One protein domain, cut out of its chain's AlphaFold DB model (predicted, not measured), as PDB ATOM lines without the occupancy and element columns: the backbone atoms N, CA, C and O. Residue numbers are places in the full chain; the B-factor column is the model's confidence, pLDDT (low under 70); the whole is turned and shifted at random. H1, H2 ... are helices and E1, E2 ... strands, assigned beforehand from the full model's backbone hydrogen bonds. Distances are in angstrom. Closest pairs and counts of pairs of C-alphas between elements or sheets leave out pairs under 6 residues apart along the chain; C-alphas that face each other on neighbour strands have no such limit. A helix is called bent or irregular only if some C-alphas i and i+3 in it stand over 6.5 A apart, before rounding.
ATOM      1  N   LEU A 607     289.061 184.622 161.140       92.88
ATOM      2  CA  LEU A 607     288.798 185.505 160.007       92.88
ATOM      3  C   LEU A 607     288.163 184.693 158.877       92.88
ATOM      4  O   LEU A 607     288.711 183.672 158.472       92.88
ATOM      5  N   ASP A 608     287.019 185.146 158.368       89.56
ATOM      6  CA  ASP A 608     286.289 184.476 157.289       89.56
ATOM      7  C   ASP A 608     286.193 185.381 156.061       89.56
ATOM      8  O   ASP A 608     285.362 186.288 156.004       89.56
ATOM      9  N   LEU A 609     287.054 185.123 155.071       89.62
ATOM     10  CA  LEU A 609     287.099 185.906 153.835       89.62
ATOM     11  C   LEU A 609     285.853 185.674 152.966       89.62
ATOM     12  O   LEU A 609     285.431 186.579 152.243       89.62
ATOM     13  N   GLY A 610     285.223 184.499 153.071       84.44
ATOM     14  CA  GLY A 610     283.983 184.187 152.361       84.44
ATOM     15  C   GLY A 610     282.807 185.024 152.868       84.44
ATOM     16  O   GLY A 610     282.005 185.520 152.075       84.44
ATOM     17  N   ALA A 611     282.738 185.255 154.180       84.06
ATOM     18  CA  ALA A 611     281.719 186.109 154.791       84.06
ATOM     19  C   ALA A 611     281.921 187.611 154.512       84.06
ATOM     20  O   ALA A 611     280.970 188.385 154.655       84.06
ATOM     21  N   MET A 612     283.130 188.029 154.118       88.25
ATOM     22  CA  MET A 612     283.499 189.440 153.969       88.25
ATOM     23  C   MET A 612     283.149 190.060 152.604       88.25
ATOM     24  O   MET A 612     283.113 191.286 152.504       88.25
ATOM     25  N   ASP A 613     282.868 189.254 151.572       85.31
ATOM     26  CA  ASP A 613     282.705 189.707 150.173       85.31
ATOM     27  C   ASP A 613     283.885 190.581 149.703       85.31
ATOM     28  O   ASP A 613     283.746 191.765 149.404       85.31
ATOM     29  N   VAL A 614     285.081 189.988 149.700       88.56
ATOM     30  CA  VAL A 614     286.365 190.653 149.419       88.56
ATOM     31  C   VAL A 614     286.970 190.194 148.093       88.56
ATOM     32  O   VAL A 614     288.124 189.787 148.024       88.56
ATOM     33  N   ALA A 615     286.198 190.246 147.006       85.50
ATOM     34  CA  ALA A 615     286.621 189.726 145.698       85.50
ATOM     35  C   ALA A 615     287.921 190.358 145.140       85.50
ATOM     36  O   ALA A 615     288.617 189.729 144.346       85.50
ATOM     37  N   ARG A 616     288.252 191.593 145.545       89.38
ATOM     38  CA  ARG A 616     289.419 192.360 145.068       89.38
ATOM     39  C   ARG A 616     290.606 192.395 146.030       89.38
ATOM     40  O   ARG A 616     291.579 193.086 145.728       89.38
ATOM     41  N   LEU A 617     290.542 191.689 147.158       91.75
ATOM     42  CA  LEU A 617     291.604 191.742 148.159       91.75
ATOM     43  C   LEU A 617     292.884 191.131 147.590       91.75
ATOM     44  O   LEU A 617     292.888 190.001 147.114       91.75
ATOM     45  N   LYS A 618     293.966 191.907 147.625       90.88
ATOM     46  CA  LYS A 618     295.284 191.541 147.097       90.88
ATOM     47  C   LYS A 618     296.262 191.219 148.208       90.88
ATOM     48  O   LYS A 618     297.092 190.335 148.042       90.88
ATOM     49  N   LYS A 619     296.185 191.938 149.326       92.88
ATOM     50  CA  LYS A 619     297.149 191.828 150.422       92.88
ATOM     51  C   LYS A 619     296.441 191.548 151.735       92.88
ATOM     52  O   LYS A 619     295.557 192.311 152.125       92.88
ATOM     53  N   LEU A 620     296.855 190.484 152.411       94.81
ATOM     54  CA  LEU A 620     296.392 190.134 153.747       94.81
ATOM     55  C   LEU A 620     297.585 189.961 154.690       94.81
ATOM     56  O   LEU A 620     298.434 189.097 154.464       94.81
ATOM     57  N   PHE A 621     297.611 190.759 155.758       94.38
ATOM     58  CA  PHE A 621     298.634 190.701 156.798       94.38
ATOM     59  C   PHE A 621     298.014 190.322 158.149       94.38
ATOM     60  O   PHE A 621     297.117 190.997 158.659       94.38
ATOM     61  N   LEU A 622     298.496 189.216 158.715       94.56
ATOM     62  CA  LEU A 622     298.126 188.650 160.016       94.56
ATOM     63  C   LEU A 622     299.400 188.321 160.809       94.56
ATOM     64  O   LEU A 622     299.594 187.195 161.270       94.56
ATOM     65  N   LEU A 623     300.318 189.284 160.893       91.19
ATOM     66  CA  LEU A 623     301.625 189.092 161.519       91.19
ATOM     67  C   LEU A 623     301.545 189.308 163.032       91.19
ATOM     68  O   LEU A 623     301.080 190.349 163.484       91.19
ATOM     69  N   GLY A 624     302.030 188.358 163.831       87.69
ATOM     70  CA  GLY A 624     301.987 188.447 165.295       87.69
ATOM     71  C   GLY A 624     300.587 188.238 165.886       87.69
ATOM     72  O   GLY A 624     300.310 188.711 166.987       87.69
ATOM     73  N   CYS A 625     299.699 187.548 165.166       92.25
ATOM     74  CA  CYS A 625     298.346 187.215 165.611       92.25
ATOM     75  C   CYS A 625     298.355 185.915 166.429       92.25
ATOM     76  O   CYS A 625     297.928 184.861 165.964       92.25
ATOM     77  N   GLU A 626     298.848 185.988 167.667       91.38
ATOM     78  CA  GLU A 626     299.060 184.834 168.568       91.38
ATOM     79  C   GLU A 626     297.797 184.005 168.844       91.38
ATOM     80  O   GLU A 626     297.869 182.814 169.133       91.38
ATOM     81  N   GLN A 627     296.622 184.637 168.779       93.06
ATOM     82  CA  GLN A 627     295.350 183.984 169.087       93.06
ATOM     83  C   GLN A 627     294.630 183.435 167.851       93.06
ATOM     84  O   GLN A 627     293.560 182.842 168.007       93.06
ATOM     85  N   LEU A 628     295.186 183.617 166.648       94.31
ATOM     86  CA  LEU A 628     294.556 183.180 165.407       94.31
ATOM     87  C   LEU A 628     294.483 181.648 165.359       94.31
ATOM     88  O   LEU A 628     295.499 180.954 165.344       94.31
ATOM     89  N   ARG A 629     293.257 181.126 165.316       93.12
ATOM     90  CA  ARG A 629     292.946 179.697 165.188       93.12
ATOM     91  C   ARG A 629     292.443 179.341 163.796       93.12
ATOM     92  O   ARG A 629     292.689 178.233 163.338       93.12
ATOM     93  N   SER A 630     291.759 180.259 163.111       93.31
ATOM     94  CA  SER A 630     291.164 179.959 161.807       93.31
ATOM     95  C   SER A 630     291.208 181.129 160.830       93.31
ATOM     96  O   SER A 630     290.878 182.266 161.176       93.31
ATOM     97  N   LEU A 631     291.588 180.814 159.594       93.12
ATOM     98  CA  LEU A 631     291.504 181.670 158.419       93.12
ATOM     99  C   LEU A 631     290.668 180.933 157.367       93.12
ATOM    100  O   LEU A 631     291.204 180.153 156.583       93.12
ATOM    101  N   CYS A 632     289.351 181.151 157.364       89.31
ATOM    102  CA  CYS A 632     288.453 180.523 156.400       89.31
ATOM    103  C   CYS A 632     288.656 181.162 155.022       89.31
ATOM    104  O   CYS A 632     288.157 182.259 154.743       89.31
ATOM    105  N   TRP A 633     289.394 180.459 154.163       87.75
ATOM    106  CA  TRP A 633     289.687 180.869 152.796       87.75
ATOM    107  C   TRP A 633     289.491 179.687 151.843       87.75
ATOM    108  O   TRP A 633     290.156 178.658 151.951       87.75
ATOM    109  N   ASP A 634     288.547 179.826 150.910       78.88
ATOM    110  CA  ASP A 634     288.142 178.759 149.986       78.88
ATOM    111  C   ASP A 634     288.808 178.845 148.601       78.88
ATOM    112  O   ASP A 634     288.521 178.021 147.731       78.88
ATOM    113  N   GLY A 635     289.662 179.852 148.386       72.31
ATOM    114  CA  GLY A 635     290.379 180.084 147.131       72.31
ATOM    115  C   GLY A 635     289.544 180.679 145.995       72.31
ATOM    116  O   GLY A 635     290.106 181.040 144.964       72.31
ATOM    117  N   ARG A 636     288.218 180.813 146.150       68.62
ATOM    118  CA  ARG A 636     287.337 181.374 145.105       68.62
ATOM    119  C   ARG A 636     287.275 182.892 145.147       68.62
ATOM    120  O   ARG A 636     287.070 183.504 144.107       68.62
ATOM    121  N   ASN A 637     287.445 183.477 146.330       62.66
ATOM    122  CA  ASN A 637     287.592 184.910 146.576       62.66
ATOM    123  C   ASN A 637     288.413 185.074 147.869       62.66
ATOM    124  O   ASN A 637     288.081 184.401 148.848       62.66
ATOM    125  N   PRO A 638     289.449 185.929 147.938       65.81
ATOM    126  CA  PRO A 638     289.990 186.848 146.923       65.81
ATOM    127  C   PRO A 638     291.047 186.233 145.990       65.81
ATOM    128  O   PRO A 638     291.618 185.189 146.304       65.81
ATOM    129  N   SER A 639     291.403 186.949 144.912       72.19
ATOM    130  CA  SER A 639     292.668 186.754 144.175       72.19
ATOM    131  C   SER A 639     293.832 187.426 144.914       72.19
ATOM    132  O   SER A 639     294.328 188.468 144.486       72.19
ATOM    133  N   LEU A 640     294.220 186.853 146.056       84.38
ATOM    134  CA  LEU A 640     295.347 187.347 146.844       84.38
ATOM    135  C   LEU A 640     296.635 187.317 146.005       84.38
ATOM    136  O   LEU A 640     296.896 186.350 145.298       84.38
ATOM    137  N   GLU A 641     297.427 188.381 146.112       86.88
ATOM    138  CA  GLU A 641     298.803 188.498 145.613       86.88
ATOM    139  C   GLU A 641     299.793 188.248 146.768       86.88
ATOM    140  O   GLU A 641     300.841 187.648 146.562       86.88
ATOM    141  N   VAL A 642     299.448 188.673 147.993       88.31
ATOM    142  CA  VAL A 642     300.280 188.557 149.202       88.31
ATOM    143  C   VAL A 642     299.441 188.065 150.383       88.31
ATOM    144  O   VAL A 642     298.448 188.696 150.757       88.31
ATOM    145  N   LEU A 643     299.869 186.969 151.006       91.12
ATOM    146  CA  LEU A 643     299.303 186.415 152.234       91.12
ATOM    147  C   LEU A 643     300.409 186.185 153.261       91.12
ATOM    148  O   LEU A 643     301.170 185.229 153.146       91.12
ATOM    149  N   HIS A 644     300.465 187.014 154.297       91.62
ATOM    150  CA  HIS A 644     301.430 186.857 155.382       91.62
ATOM    151  C   HIS A 644     300.720 186.546 156.696       91.62
ATOM    152  O   HIS A 644     299.888 187.327 157.160       91.62
ATOM    153  N   VAL A 645     301.075 185.425 157.318       92.19
ATOM    154  CA  VAL A 645     300.486 184.972 158.582       92.19
ATOM    155  C   VAL A 645     301.599 184.580 159.541       92.19
ATOM    156  O   VAL A 645     302.453 183.772 159.194       92.19
ATOM    157  N   ASP A 646     301.586 185.119 160.756       90.00
ATOM    158  CA  ASP A 646     302.495 184.692 161.821       90.00
ATOM    159  C   ASP A 646     301.745 184.601 163.151       90.00
ATOM    160  O   ASP A 646     301.249 185.611 163.653       90.00
ATOM    161  N   THR A 647     301.673 183.401 163.727       91.25
ATOM    162  CA  THR A 647     301.005 183.144 165.014       91.25
ATOM    163  C   THR A 647     301.976 182.856 166.165       91.25
ATOM    164  O   THR A 647     301.539 182.552 167.271       91.25
ATOM    165  N   ARG A 648     303.297 182.980 165.952       82.69
ATOM    166  CA  ARG A 648     304.341 182.592 166.929       82.69
ATOM    167  C   ARG A 648     304.624 183.643 168.013       82.69
ATOM    168  O   ARG A 648     305.334 183.358 168.973       82.69
ATOM    169  N   GLY A 649     304.064 184.843 167.875       68.88
ATOM    170  CA  GLY A 649     304.096 185.907 168.883       68.88
ATOM    171  C   GLY A 649     305.297 186.851 168.877       68.88
ATOM    172  O   GLY A 649     306.090 186.875 167.941       68.88
ATOM    173  N   LYS A 650     305.390 187.704 169.913       57.03
ATOM    174  CA  LYS A 650     306.256 188.914 169.991       57.03
ATOM    175  C   LYS A 650     307.776 188.736 169.850       57.03
ATOM    176  O   LYS A 650     308.502 189.737 169.871       57.03
ATOM    177  N   THR A 651     308.298 187.530 169.673       47.22
ATOM    178  CA  THR A 651     309.645 187.363 169.115       47.22
ATOM    179  C   THR A 651     309.607 187.831 167.668       47.22
ATOM    180  O   THR A 651     309.165 187.093 166.799       47.22
ATOM    181  N   ARG A 652     310.027 189.085 167.434       48.06
ATOM    182  CA  ARG A 652     310.204 189.715 166.117       48.06
ATOM    183  C   ARG A 652     310.985 188.798 165.178       48.06
ATOM    184  O   ARG A 652     312.191 188.951 165.011       48.06
ATOM    185  N   SER A 653     310.285 187.893 164.524       44.97
ATOM    186  CA  SER A 653     310.773 187.236 163.338       44.97
ATOM    187  C   SER A 653     310.140 187.988 162.188       44.97
ATOM    188  O   SER A 653     309.060 187.650 161.720       44.97
ATOM    189  N   MET A 654     310.790 189.088 161.793       44.22
ATOM    190  CA  MET A 654     310.521 189.688 160.492       44.22
ATOM    191  C   MET A 654     310.698 188.572 159.478       44.22
ATOM    192  O   MET A 654     311.818 188.108 159.259       44.22
ATOM    193  N   ILE A 655     309.597 188.118 158.892       47.00
ATOM    194  CA  ILE A 655     309.713 187.297 157.712       47.00
ATOM    195  C   ILE A 655     310.155 188.255 156.602       47.00
ATOM    196  O   ILE A 655     309.399 189.119 156.165       47.00
ATOM    197  N   TYR A 656     311.447 188.221 156.282       40.50
ATOM    198  CA  TYR A 656     312.064 189.128 155.320       40.50
ATOM    199  C   TYR A 656     311.674 188.701 153.898       40.50
ATOM    200  O   TYR A 656     312.139 187.672 153.410       40.50
ATOM    201  N   CYS A 657     310.868 189.513 153.209       39.72
ATOM    202  CA  CYS A 657     310.711 189.430 151.755       39.72
ATOM    203  C   CYS A 657     311.950 190.042 151.082       39.72
ATOM    204  O   CYS A 657     312.192 191.245 151.183       39.72
ATOM    205  N   GLY A 658     312.748 189.222 150.396       36.00
ATOM    206  CA  GLY A 658     313.734 189.705 149.426       36.00
ATOM    207  C   GLY A 658     313.062 190.053 148.094       36.00
ATOM    208  O   GLY A 658     312.101 189.397 147.701       36.00
ATOM    209  N   GLU A 659     313.552 191.072 147.385       37.56
ATOM    210  CA  GLU A 659     313.008 191.453 146.076       37.56
ATOM    211  C   GLU A 659     313.299 190.418 144.966       37.56
ATOM    212  O   GLU A 659     314.449 190.121 144.649       37.56
ATOM    213  N   GLN A 660     312.191 189.995 144.344       47.50
ATOM    214  CA  GLN A 660     311.919 189.699 142.927       47.50
ATOM    215  C   GLN A 660     312.458 188.423 142.246       47.50
ATOM    216  O   GLN A 660     313.505 188.398 141.600       47.50
ATOM    217  N   ARG A 661     311.549 187.441 142.157       40.72
ATOM    218  CA  ARG A 661     310.975 187.009 140.865       40.72
ATOM    219  C   ARG A 661     309.488 187.386 140.831       40.72
ATOM    220  O   ARG A 661     308.894 187.579 141.887       40.72
ATOM    221  N   SER A 662     308.899 187.537 139.644       48.88
ATOM    222  CA  SER A 662     307.486 187.902 139.476       48.88
ATOM    223  C   SER A 662     306.555 186.711 139.752       48.88
ATOM    224  O   SER A 662     305.985 186.162 138.815       48.88
ATOM    225  N   SER A 663     306.410 186.287 141.009       56.84
ATOM    226  CA  SER A 663     305.360 185.329 141.373       56.84
ATOM    227  C   SER A 663     303.997 186.022 141.364       56.84
ATOM    228  O   SER A 663     303.872 187.166 141.803       56.84
ATOM    229  N   ILE A 664     302.966 185.332 140.870       71.25
ATOM    230  CA  ILE A 664     301.589 185.860 140.821       71.25
ATOM    231  C   ILE A 664     300.971 185.891 142.231       71.25
ATOM    232  O   ILE A 664     300.115 186.727 142.514       71.25
ATOM    233  N   PHE A 665     301.435 185.004 143.117       83.94
ATOM    234  CA  PHE A 665     300.984 184.883 144.498       83.94
ATOM    235  C   PHE A 665     302.144 184.510 145.431       83.94
ATOM    236  O   PHE A 665     302.893 183.578 145.138       83.94
ATOM    237  N   GLU A 666     302.269 185.215 146.556       86.06
ATOM    238  CA  GLU A 666     303.199 184.924 147.651       86.06
ATOM    239  C   GLU A 666     302.414 184.640 148.942       86.06
ATOM    240  O   GLU A 666     301.719 185.510 149.470       86.06
ATOM    241  N   ALA A 667     302.534 183.419 149.466       88.19
ATOM    242  CA  ALA A 667     302.035 183.025 150.777       88.19
ATOM    243  C   ALA A 667     303.189 182.668 151.703       88.19
ATOM    244  O   ALA A 667     304.017 181.808 151.403       88.19
ATOM    245  N   LEU A 668     303.192 183.287 152.870       87.75
ATOM    246  CA  LEU A 668     304.231 183.139 153.864       87.75
ATOM    247  C   LEU A 668     303.571 182.998 155.222       87.75
ATOM    248  O   LEU A 668     303.053 183.960 155.793       87.75
ATOM    249  N   MET A 669     303.530 181.765 155.708       90.31
ATOM    250  CA  MET A 669     302.801 181.421 156.917       90.31
ATOM    251  C   MET A 669     303.744 180.796 157.924       90.31
ATOM    252  O   MET A 669     304.470 179.862 157.596       90.31
ATOM    253  N   ALA A 670     303.697 181.279 159.158       88.94
ATOM    254  CA  ALA A 670     304.461 180.724 160.251       88.94
ATOM    255  C   ALA A 670     303.584 180.494 161.484       88.94
ATOM    256  O   ALA A 670     302.899 181.398 161.959       88.94
ATOM    257  N   PHE A 671     303.574 179.263 161.981       90.00
ATOM    258  CA  PHE A 671     302.682 178.834 163.056       90.00
ATOM    259  C   PHE A 671     303.231 177.590 163.755       90.00
ATOM    260  O   PHE A 671     304.088 176.901 163.223       90.00
ATOM    261  N   THR A 672     302.759 177.280 164.961       88.81
ATOM    262  CA  THR A 672     303.217 176.094 165.716       88.81
ATOM    263  C   THR A 672     302.204 174.953 165.742       88.81
ATOM    264  O   THR A 672     302.592 173.798 165.898       88.81
ATOM    265  N   ASP A 673     300.912 175.265 165.604       90.31
ATOM    266  CA  ASP A 673     299.814 174.296 165.677       90.31
ATOM    267  C   ASP A 673     299.365 173.883 164.273       90.31
ATOM    268  O   ASP A 673     298.865 174.704 163.494       90.31
ATOM    269  N   GLY A 674     299.525 172.600 163.949       88.56
ATOM    270  CA  GLY A 674     299.205 172.087 162.624       88.56
ATOM    271  C   GLY A 674     297.725 172.176 162.231       88.56
ATOM    272  O   GLY A 674     297.405 172.153 161.041       88.56
ATOM    273  N   ARG A 675     296.803 172.347 163.186       91.44
ATOM    274  CA  ARG A 675     295.362 172.462 162.901       91.44
ATOM    275  C   ARG A 675     294.994 173.737 162.141       91.44
ATOM    276  O   ARG A 675     293.963 173.739 161.471       91.44
ATOM    277  N   LEU A 676     295.837 174.781 162.148       91.06
ATOM    278  CA  LEU A 676     295.604 176.013 161.369       91.06
ATOM    279  C   LEU A 676     295.414 175.721 159.869       91.06
ATOM    280  O   LEU A 676     294.638 176.392 159.190       91.06
ATOM    281  N   VAL A 677     296.053 174.656 159.372       89.38
ATOM    282  CA  VAL A 677     295.913 174.179 157.991       89.38
ATOM    283  C   VAL A 677     294.458 173.875 157.625       89.38
ATOM    284  O   VAL A 677     294.065 174.114 156.486       89.38
ATOM    285  N   TRP A 678     293.632 173.394 158.561       89.31
ATOM    286  CA  TRP A 678     292.258 172.969 158.270       89.31
ATOM    287  C   TRP A 678     291.390 174.055 157.633       89.31
ATOM    288  O   TRP A 678     290.539 173.731 156.805       89.31
ATOM    289  N   SER A 679     291.603 175.317 158.005       88.12
ATOM    290  CA  SER A 679     290.808 176.447 157.510       88.12
ATOM    291  C   SER A 679     291.374 177.081 156.235       88.12
ATOM    292  O   SER A 679     290.599 177.518 155.383       88.12
ATOM    293  N   VAL A 680     292.702 177.074 156.064       88.69
ATOM    294  CA  VAL A 680     293.397 177.795 154.979       88.69
ATOM    295  C   VAL A 680     293.708 176.929 153.751       88.69
ATOM    296  O   VAL A 680     293.890 177.451 152.650       88.69
ATOM    297  N   ILE A 681     293.778 175.600 153.907       87.38
ATOM    298  CA  ILE A 681     294.333 174.708 152.877       87.38
ATOM    299  C   ILE A 681     293.564 174.725 151.559       87.38
ATOM    300  O   ILE A 681     294.167 174.610 150.494       87.38
ATOM    301  N   LYS A 682     292.244 174.920 151.612       84.00
ATOM    302  CA  LYS A 682     291.422 175.042 150.404       84.00
ATOM    303  C   LYS A 682     291.866 176.231 149.562       84.00
ATOM    304  O   LYS A 682     292.023 176.087 148.357       84.00
ATOM    305  N   GLY A 683     292.138 177.365 150.199       83.94
ATOM    306  CA  GLY A 683     292.688 178.541 149.541       83.94
ATOM    307  C   GLY A 683     294.064 178.299 148.930       83.94
ATOM    308  O   GLY A 683     294.255 178.544 147.740       83.94
ATOM    309  N   LEU A 684     294.990 177.727 149.708       84.00
ATOM    310  CA  LEU A 684     296.345 177.416 149.230       84.00
ATOM    311  C   LEU A 684     296.348 176.428 148.056       84.00
ATOM    312  O   LEU A 684     297.122 176.593 147.117       84.00
ATOM    313  N   TYR A 685     295.467 175.425 148.073       78.06
ATOM    314  CA  TYR A 685     295.355 174.444 146.991       78.06
ATOM    315  C   TYR A 685     294.925 175.078 145.656       78.06
ATOM    316  O   TYR A 685     295.314 174.600 144.588       78.06
ATOM    317  N   TRP A 686     294.127 176.150 145.707       71.06
ATOM    318  CA  TRP A 686     293.559 176.812 144.527       71.06
ATOM    319  C   TRP A 686     294.465 177.910 143.955       71.06
ATOM    320  O   TRP A 686     294.216 178.360 142.835       71.06
ATOM    321  N   ALA A 687     295.531 178.303 144.659       65.88
ATOM    322  CA  ALA A 687     296.550 179.197 144.120       65.88
ATOM    323  C   ALA A 687     297.229 178.555 142.883       65.88
ATOM    324  O   ALA A 687     297.713 177.418 142.918       65.88
ATOM    325  N   TRP A 688     297.163 179.241 141.738       62.50
ATOM    326  CA  TRP A 688     297.565 178.744 140.411       62.50
ATOM    327  C   TRP A 688     299.095 178.694 140.204       62.50
ATOM    328  O   TRP A 688     299.871 179.088 141.066       62.50
ATOM    329  N   TYR A 689     299.521 178.155 139.054       55.66
ATOM    330  CA  TYR A 689     300.911 178.068 138.577       55.66
ATOM    331  C   TYR A 689     301.726 179.357 138.834       55.66
ATOM    332  O   TYR A 689     301.193 180.445 138.639       55.66
ATOM    333  N   ASP A 690     303.007 179.220 139.206       65.44
ATOM    334  CA  ASP A 690     303.927 180.333 139.550       65.44
ATOM    335  C   ASP A 690     303.592 181.043 140.888       65.44
ATOM    336  O   ASP A 690     303.584 182.274 141.002       65.44
ATOM    337  N   SER A 691     303.261 180.233 141.906       76.31
ATOM    338  CA  SER A 691     303.008 180.661 143.289       76.31
ATOM    339  C   SER A 691     304.198 180.344 144.186       76.31
ATOM    340  O   SER A 691     304.723 179.234 144.137       76.31
ATOM    341  N   LYS A 692     304.540 181.277 145.074       82.88
ATOM    342  CA  LYS A 692     305.531 181.079 146.124       82.88
ATOM    343  C   LYS A 692     304.825 180.853 147.458       82.88
ATOM    344  O   LYS A 692     304.235 181.778 148.002       82.88
ATOM    345  N   VAL A 693     304.845 179.630 147.978       85.62
ATOM    346  CA  VAL A 693     304.164 179.241 149.219       85.62
ATOM    347  C   VAL A 693     305.175 178.660 150.195       85.62
ATOM    348  O   VAL A 693     305.719 177.587 149.967       85.62
ATOM    349  N   HIS A 694     305.409 179.362 151.297       85.25
ATOM    350  CA  HIS A 694     306.332 178.963 152.351       85.25
ATOM    351  C   HIS A 694     305.562 178.773 153.661       85.25
ATOM    352  O   HIS A 694     305.021 179.732 154.223       85.25
ATOM    353  N   LEU A 695     305.515 177.533 154.150       88.31
ATOM    354  CA  LEU A 695     304.882 177.178 155.421       88.31
ATOM    355  C   LEU A 695     305.958 176.799 156.441       88.31
ATOM    356  O   LEU A 695     306.597 175.761 156.303       88.31
ATOM    357  N   HIS A 696     306.134 177.615 157.476       86.25
ATOM    358  CA  HIS A 696     307.065 177.365 158.574       86.25
ATOM    359  C   HIS A 696     306.298 176.920 159.821       86.25
ATOM    360  O   HIS A 696     305.668 177.724 160.511       86.25
ATOM    361  N   ILE A 697     306.362 175.629 160.122       86.88
ATOM    362  CA  ILE A 697     305.671 174.995 161.238       86.88
ATOM    363  C   ILE A 697     306.675 174.763 162.368       86.88
ATOM    364  O   ILE A 697     307.215 173.670 162.531       86.88
ATOM    365  N   SER A 698     307.002 175.819 163.110       80.50
ATOM    366  CA  SER A 698     307.986 175.761 164.197       80.50
ATOM    367  C   SER A 698     307.863 176.957 165.139       80.50
ATOM    368  O   SER A 698     307.387 178.032 164.764       80.50
ATOM    369  N   SER A 699     308.304 176.755 166.381       73.50
ATOM    370  CA  SER A 699     308.448 177.799 167.398       73.50
ATOM    371  C   SER A 699     309.709 178.653 167.208       73.50
ATOM    372  O   SER A 699     309.748 179.796 167.662       73.50
ATOM    373  N   THR A 700     310.716 178.137 166.501       64.44
ATOM    374  CA  THR A 700     311.993 178.797 166.203       64.44
ATOM    375  C   THR A 700     312.169 178.907 164.685       64.44
ATOM    376  O   THR A 700     311.691 178.073 163.926       64.44
ATOM    377  N   ILE A 701     312.832 179.958 164.194       54.50
ATOM    378  CA  ILE A 701     313.308 179.971 162.801       54.50
ATOM    379  C   ILE A 701     314.754 179.493 162.814       54.50
ATOM    380  O   ILE A 701     315.631 180.226 163.277       54.50
ATOM    381  N   HIS A 702     315.019 178.293 162.301       45.12
ATOM    382  CA  HIS A 702     316.391 177.828 162.074       45.12
ATOM    383  C   HIS A 702     316.953 178.284 160.718       45.12
ATOM    384  O   HIS A 702     318.171 178.325 160.540       45.12
ATOM    385  N   SER A 703     316.099 178.736 159.797       40.44
ATOM    386  CA  SER A 703     316.486 179.308 158.508       40.44
ATOM    387  C   SER A 703     316.478 180.849 158.532       40.44
ATOM    388  O   SER A 703     315.512 181.520 158.173       40.44
ATOM    389  N   ASP A 756     309.841 177.063 145.248       77.19
ATOM    390  CA  ASP A 756     308.735 178.025 145.283       77.19
ATOM    391  C   ASP A 756     307.599 177.539 146.198       77.19
ATOM    392  O   ASP A 756     307.013 178.343 146.920       77.19
ATOM    393  N   VAL A 757     307.350 176.225 146.274       81.94
ATOM    394  CA  VAL A 757     306.452 175.629 147.281       81.94
ATOM    395  C   VAL A 757     307.248 174.822 148.313       81.94
ATOM    396  O   VAL A 757     307.664 173.683 148.061       81.94
ATOM    397  N   HIS A 758     307.422 175.401 149.501       82.50
ATOM    398  CA  HIS A 758     308.244 174.875 150.588       82.50
ATOM    399  C   HIS A 758     307.477 174.711 151.906       82.50
ATOM    400  O   HIS A 758     306.716 175.587 152.323       82.50
ATOM    401  N   ILE A 759     307.739 173.602 152.602       83.88
ATOM    402  CA  ILE A 759     307.299 173.381 153.983       83.88
ATOM    403  C   ILE A 759     308.519 173.100 154.863       83.88
ATOM    404  O   ILE A 759     309.286 172.180 154.587       83.88
ATOM    405  N   GLU A 760     308.660 173.853 155.947       83.88
ATOM    406  CA  GLU A 760     309.645 173.634 157.006       83.88
ATOM    407  C   GLU A 760     308.902 173.243 158.286       83.88
ATOM    408  O   GLU A 760     307.992 173.948 158.713       83.88
ATOM    409  N   ILE A 761     309.269 172.130 158.910       82.75
ATOM    410  CA  ILE A 761     308.751 171.687 160.208       82.75
ATOM    411  C   ILE A 761     309.930 171.623 161.164       82.75
ATOM    412  O   ILE A 761     310.965 171.071 160.808       82.75
ATOM    413  N   GLY A 762     309.795 172.160 162.372       80.19
ATOM    414  CA  GLY A 762     310.882 172.122 163.347       80.19
ATOM    415  C   GLY A 762     310.421 172.140 164.793       80.19
ATOM    416  O   GLY A 762     309.257 171.851 165.097       80.19
ATOM    417  N   GLU A 763     311.343 172.495 165.689       79.06
ATOM    418  CA  GLU A 763     311.145 172.452 167.138       79.06
ATOM    419  C   GLU A 763     309.888 173.226 167.580       79.06
ATOM    420  O   GLU A 763     309.583 174.318 167.087       79.06
ATOM    421  N   GLY A 764     309.130 172.657 168.521       78.31
ATOM    422  CA  GLY A 764     307.918 173.259 169.095       78.31
ATOM    423  C   GLY A 764     306.654 173.150 168.234       78.31
ATOM    424  O   GLY A 764     305.590 173.624 168.645       78.31
ATOM    425  N   SER A 765     306.732 172.501 167.070       82.38
ATOM    426  CA  SER A 765     305.546 172.082 166.319       82.38
ATOM    427  C   SER A 765     304.748 171.003 167.062       82.38
ATOM    428  O   SER A 765     305.302 170.160 167.768       82.38
ATOM    429  N   HIS A 766     303.423 171.041 166.936       86.00
ATOM    430  CA  HIS A 766     302.509 170.076 167.554       86.00
ATOM    431  C   HIS A 766     301.224 169.943 166.723       86.00
ATOM    432  O   HIS A 766     300.942 170.771 165.855       86.00
ATOM    433  N   HIS A 767     300.454 168.876 166.959       85.00
ATOM    434  CA  HIS A 767     299.234 168.561 166.202       85.00
ATOM    435  C   HIS A 767     299.467 168.411 164.686       85.00
ATOM    436  O   HIS A 767     298.650 168.805 163.848       85.00
ATOM    437  N   LEU A 768     300.599 167.815 164.311       82.25
ATOM    438  CA  LEU A 768     300.932 167.531 162.912       82.25
ATOM    439  C   LEU A 768     300.119 166.346 162.374       82.25
ATOM    440  O   LEU A 768     299.750 166.311 161.202       82.25
ATOM    441  N   GLU A 769     299.746 165.403 163.241       78.88
ATOM    442  CA  GLU A 769     298.892 164.263 162.912       78.88
ATOM    443  C   GLU A 769     297.512 164.687 162.386       78.88
ATOM    444  O   GLU A 769     296.951 164.027 161.510       78.88
ATOM    445  N   SER A 770     296.984 165.822 162.855       75.44
ATOM    446  CA  SER A 770     295.712 166.385 162.387       75.44
ATOM    447  C   SER A 770     295.758 166.869 160.943       75.44
ATOM    448  O   SER A 770     294.722 166.873 160.273       75.44
ATOM    449  N   MET A 771     296.934 167.253 160.440       77.19
ATOM    450  CA  MET A 771     297.094 167.665 159.044       77.19
ATOM    451  C   MET A 771     296.833 166.484 158.100       77.19
ATOM    452  O   MET A 771     296.144 166.628 157.093       77.19
ATOM    453  N   ASN A 772     297.278 165.284 158.486       69.19
ATOM    454  CA  ASN A 772     297.082 164.042 157.734       69.19
ATOM    455  C   ASN A 772     295.636 163.524 157.730       69.19
ATOM    456  O   ASN A 772     295.337 162.553 157.037       69.19
ATOM    457  N   VAL A 773     294.722 164.119 158.493       74.31
ATOM    458  CA  VAL A 773     293.292 163.772 158.421       74.31
ATOM    459  C   VAL A 773     292.594 164.557 157.302       74.31
ATOM    460  O   VAL A 773     291.541 164.146 156.824       74.31
ATOM    461  N   ASN A 774     293.187 165.662 156.841       76.94
ATOM    462  CA  ASN A 774     292.597 166.540 155.839       76.94
ATOM    463  C   ASN A 774     292.974 166.089 154.410       76.94
ATOM    464  O   ASN A 774     294.145 166.097 154.033       76.94
ATOM    465  N   GLU A 775     291.980 165.693 153.610       81.88
ATOM    466  CA  GLU A 775     292.185 165.244 152.221       81.88
ATOM    467  C   GLU A 775     292.752 166.347 151.316       81.88
ATOM    468  O   GLU A 775     293.636 166.072 150.505       81.88
ATOM    469  N   ASP A 776     292.318 167.600 151.490       81.56
ATOM    470  CA  ASP A 776     292.834 168.740 150.720       81.56
ATOM    471  C   ASP A 776     294.326 168.961 151.013       81.56
ATOM    472  O   ASP A 776     295.106 169.246 150.104       81.56
ATOM    473  N   PHE A 777     294.749 168.761 152.267       83.81
ATOM    474  CA  PHE A 777     296.161 168.847 152.640       83.81
ATOM    475  C   PHE A 777     296.997 167.716 152.046       83.81
ATOM    476  O   PHE A 777     298.068 167.984 151.508       83.81
ATOM    477  N   LYS A 778     296.510 166.468 152.066       82.38
ATOM    478  CA  LYS A 778     297.206 165.356 151.390       82.38
ATOM    479  C   LYS A 778     297.409 165.652 149.911       82.38
ATOM    480  O   LYS A 778     298.528 165.557 149.417       82.38
ATOM    481  N   ASN A 779     296.349 166.098 149.239       81.12
ATOM    482  CA  ASN A 779     296.409 166.467 147.830       81.12
ATOM    483  C   ASN A 779     297.385 167.627 147.583       81.12
ATOM    484  O   ASN A 779     298.072 167.633 146.562       81.12
ATOM    485  N   PHE A 780     297.470 168.600 148.495       83.38
ATOM    486  CA  PHE A 780     298.443 169.690 148.422       83.38
ATOM    487  C   PHE A 780     299.889 169.182 148.550       83.38
ATOM    488  O   PHE A 780     300.721 169.501 147.700       83.38
ATOM    489  N   ILE A 781     300.184 168.334 149.542       82.31
ATOM    490  CA  ILE A 781     301.512 167.718 149.704       82.31
ATOM    491  C   ILE A 781     301.900 166.904 148.466       82.31
ATOM    492  O   ILE A 781     303.010 167.041 147.954       82.31
ATOM    493  N   GLU A 782     300.995 166.060 147.974       80.19
ATOM    494  CA  GLU A 782     301.285 165.151 146.865       80.19
ATOM    495  C   GLU A 782     301.535 165.903 145.555       80.19
ATOM    496  O   GLU A 782     302.516 165.607 144.870       80.19
ATOM    497  N   ASN A 783     300.690 166.892 145.242       80.06
ATOM    498  CA  ASN A 783     300.631 167.500 143.910       80.06
ATOM    499  C   ASN A 783     301.315 168.869 143.791       80.06
ATOM    500  O   ASN A 783     301.499 169.339 142.667       80.06
ATOM    501  N   LYS A 784     301.612 169.554 144.905       79.62
ATOM    502  CA  LYS A 784     302.090 170.951 144.888       79.62
ATOM    503  C   LYS A 784     303.403 171.172 145.622       79.62
ATOM    504  O   LYS A 784     304.152 172.045 145.210       79.62
ATOM    505  N   VAL A 785     303.682 170.430 146.694       80.69
ATOM    506  CA  VAL A 785     304.891 170.664 147.498       80.69
ATOM    507  C   VAL A 785     306.139 170.174 146.773       80.69
ATOM    508  O   VAL A 785     306.277 168.983 146.476       80.69
ATOM    509  N   GLU A 786     307.058 171.111 146.545       79.62
ATOM    510  CA  GLU A 786     308.314 170.907 145.823       79.62
ATOM    511  C   GLU A 786     309.469 170.583 146.774       79.62
ATOM    512  O   GLU A 786     310.364 169.815 146.426       79.62
ATOM    513  N   SER A 787     309.448 171.127 147.995       77.75
ATOM    514  CA  SER A 787     310.463 170.845 149.014       77.75
ATOM    515  C   SER A 787     309.872 170.783 150.425       77.75
ATOM    516  O   SER A 787     309.013 171.581 150.791       77.75
ATOM    517  N   LEU A 788     310.347 169.825 151.223       81.25
ATOM    518  CA  LEU A 788     309.955 169.610 152.617       81.25
ATOM    519  C   LEU A 788     311.222 169.453 153.460       81.25
ATOM    520  O   LEU A 788     312.069 168.623 153.138       81.25
ATOM    521  N   HIS A 789     311.336 170.222 154.538       77.38
ATOM    522  CA  HIS A 789     312.407 170.100 155.519       77.38
ATOM    523  C   HIS A 789     311.800 169.802 156.886       77.38
ATOM    524  O   HIS A 789     310.928 170.532 157.347       77.38
ATOM    525  N   VAL A 790     312.247 168.726 157.525       73.81
ATOM    526  CA  VAL A 790     311.861 168.387 158.894       73.81
ATOM    527  C   VAL A 790     313.118 168.438 159.751       73.81
ATOM    528  O   VAL A 790     314.032 167.633 159.581       73.81
ATOM    529  N   HIS A 791     313.176 169.429 160.628       67.06
ATOM    530  CA  HIS A 791     314.166 169.531 161.681       67.06
ATOM    531  C   HIS A 791     313.723 168.651 162.855       67.06
ATOM    532  O   HIS A 791     312.544 168.612 163.202       67.06
ATOM    533  N   ASP A 792     314.688 167.965 163.461       56.38
ATOM    534  CA  ASP A 792     314.521 167.026 164.573       56.38
ATOM    535  C   ASP A 792     313.806 165.707 164.239       56.38
ATOM    536  O   ASP A 792     313.134 165.543 163.225       56.38
ATOM    537  N   ASN A 793     314.004 164.719 165.119       47.41
ATOM    538  CA  ASN A 793     313.561 163.321 165.018       47.41
ATOM    539  C   ASN A 793     312.029 163.189 165.215       47.41
ATOM    540  O   ASN A 793     311.549 162.408 166.040       47.41
ATOM    541  N   ILE A 794     311.256 164.022 164.517       50.16
ATOM    542  CA  ILE A 794     309.799 164.087 164.578       50.16
ATOM    543  C   ILE A 794     309.260 162.962 163.692       50.16
ATOM    544  O   ILE A 794     309.417 162.965 162.472       50.16
ATOM    545  N   SER A 795     308.627 161.961 164.303       44.50
ATOM    546  CA  SER A 795     308.025 160.834 163.590       44.50
ATOM    547  C   SER A 795     306.750 161.274 162.863       44.50
ATOM    548  O   SER A 795     305.647 161.132 163.393       44.50
ATOM    549  N   ILE A 796     306.902 161.816 161.654       49.28
ATOM    550  CA  ILE A 796     305.792 162.165 160.762       49.28
ATOM    551  C   ILE A 796     305.746 161.153 159.618       49.28
ATOM    552  O   ILE A 796     306.705 160.996 158.869       49.28
ATOM    553  N   TYR A 797     304.616 160.466 159.463       43.72
ATOM    554  CA  TYR A 797     304.378 159.570 158.333       43.72
ATOM    555  C   TYR A 797     303.552 160.299 157.270       43.72
ATOM    556  O   TYR A 797     302.339 160.439 157.420       43.72
ATOM    557  N   PHE A 798     304.189 160.741 156.187       47.97
ATOM    558  CA  PHE A 798     303.490 161.142 154.965       47.97
ATOM    559  C   PHE A 798     303.533 159.966 153.981       47.97
ATOM    560  O   PHE A 798     304.599 159.595 153.495       47.97
TER     561      PHE A 798
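Overview. This is residues 607 to 703 and 756 to 798 of the 807 residues of an uncharacterized protein of Triticum turgidum subsp. durum (UniProt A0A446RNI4). A nearly flat wall of six parallel strands runs through this domain, with the helices H2 and H3 and the short strand E2 over one side of it, and the small helix H1 farther out, next to E2. The other face has no named element over it; the long link between E3 and E4 passes on that side. The printed part has 140 residues, with three named helices and seven named strands in the chain order H1 E1 E2 E3 E4 H2 E5 E6 H3 E7, and the sheet's order is E1 E3 E4 E5 E6 E7. The class is mixed, helices and strands, though under half of the residues, 62 of 140, are in named elements. The whole is compact, with a radius of gyration of the C-alphas of 14.3 A, and rounded, spanning 42 by 33 by 31 A.

Arrangement. Begin at the inner strands E4, residues 665 to 671, and E5, residues 691 to 697, which are parallel at 2 degrees; look for N 669 and O 694, 2.9 A apart and within hydrogen-bond range. On the other side of E4 is E3, residues 642 to 646, parallel to it at 5 degrees, with N 645 and O 668 at 2.9 A. Beside E3 you reach the edge strand E1, residues 619 to 623, parallel at 10 degrees, with N 622 and O 644 at 2.8 A. Beside E5 stands E6, residues 757 to 761, parallel at 3 degrees, with N 760 and O 695 at 2.8 A. The other edge strand is E7, residues 787 to 790, parallel to E6 at 4 degrees, with N 761 and O 789 at 2.8 A. From edge to edge the strands' lines turn by 9 degrees. Now look at H2, residues 674 to 686, which is on the sheet but only grazes it, with its residues 674 to 684. H3, residues 775 to 783, is only just on the sheet, with 5 pairs of C-alphas within 10 A, and only grazes it with residue 781. H2 and H3 touch, closest at the C-alphas of Tyr 685 and Phe 780, 5.8 A apart, at a steep tilt of 62 degrees, the same way. E4, H2, E5 and E6, H3, E7 are strand-helix-strand units, each two parallel neighbour strands with a helix between them in the chain, and both crossovers are right-handed. E2, residues 630 to 632, pairs with no named strand; its closest C-alpha to H2 is that of Cys 632, 4.8 A from that of Ser 679. Residues 607 to 608 pair with residues 631 to 632 of E2, parallel. H1, residues 609 to 612, is not on the sheet, and it is apart from H2 and H3. In H3 every O i to N i+4 pair is within hydrogen-bond range; in H2 4 of 9 are, beside 7 of 10 O i to N i+3 pairs, and H1 is too short for an O i to N i+4 pair.

Along the chain. Find C-alpha 665 at (300.984, 184.883, 144.498); from there E4 runs 19.6 A to C-alpha 671, and E5 beside it measures 19.0 A. Going outward, E3 is 13.4 A long, E1 12.3 A, E6 13.7 A and E7 10.3 A, which ends at C-alpha 790, (311.861, 168.387, 158.894). H2 spans 19.5 A and is irregular, with C-alphas 679 and 682 7.3 A apart; H3 spans 12.1 A. H1, 5.0 A long, begins at C-alpha 609, (287.099, 185.906, 153.835), and E2 is 6.1 A long.

Size, cuts and confidence. The two C-alphas farthest apart are those of Asp 613 and Asn 793, 43.2 A. Residues 704 to 755 are not printed, and C-alphas 703 and 756 are 15.4 A apart across this cut, which falls in the link from E5 to E6. Long links join E3 to E4 and E6 to H3. Mean pLDDT of the printed part is 76.8; 35 residues are under 70, among them 649 to 663 and 791 to 798.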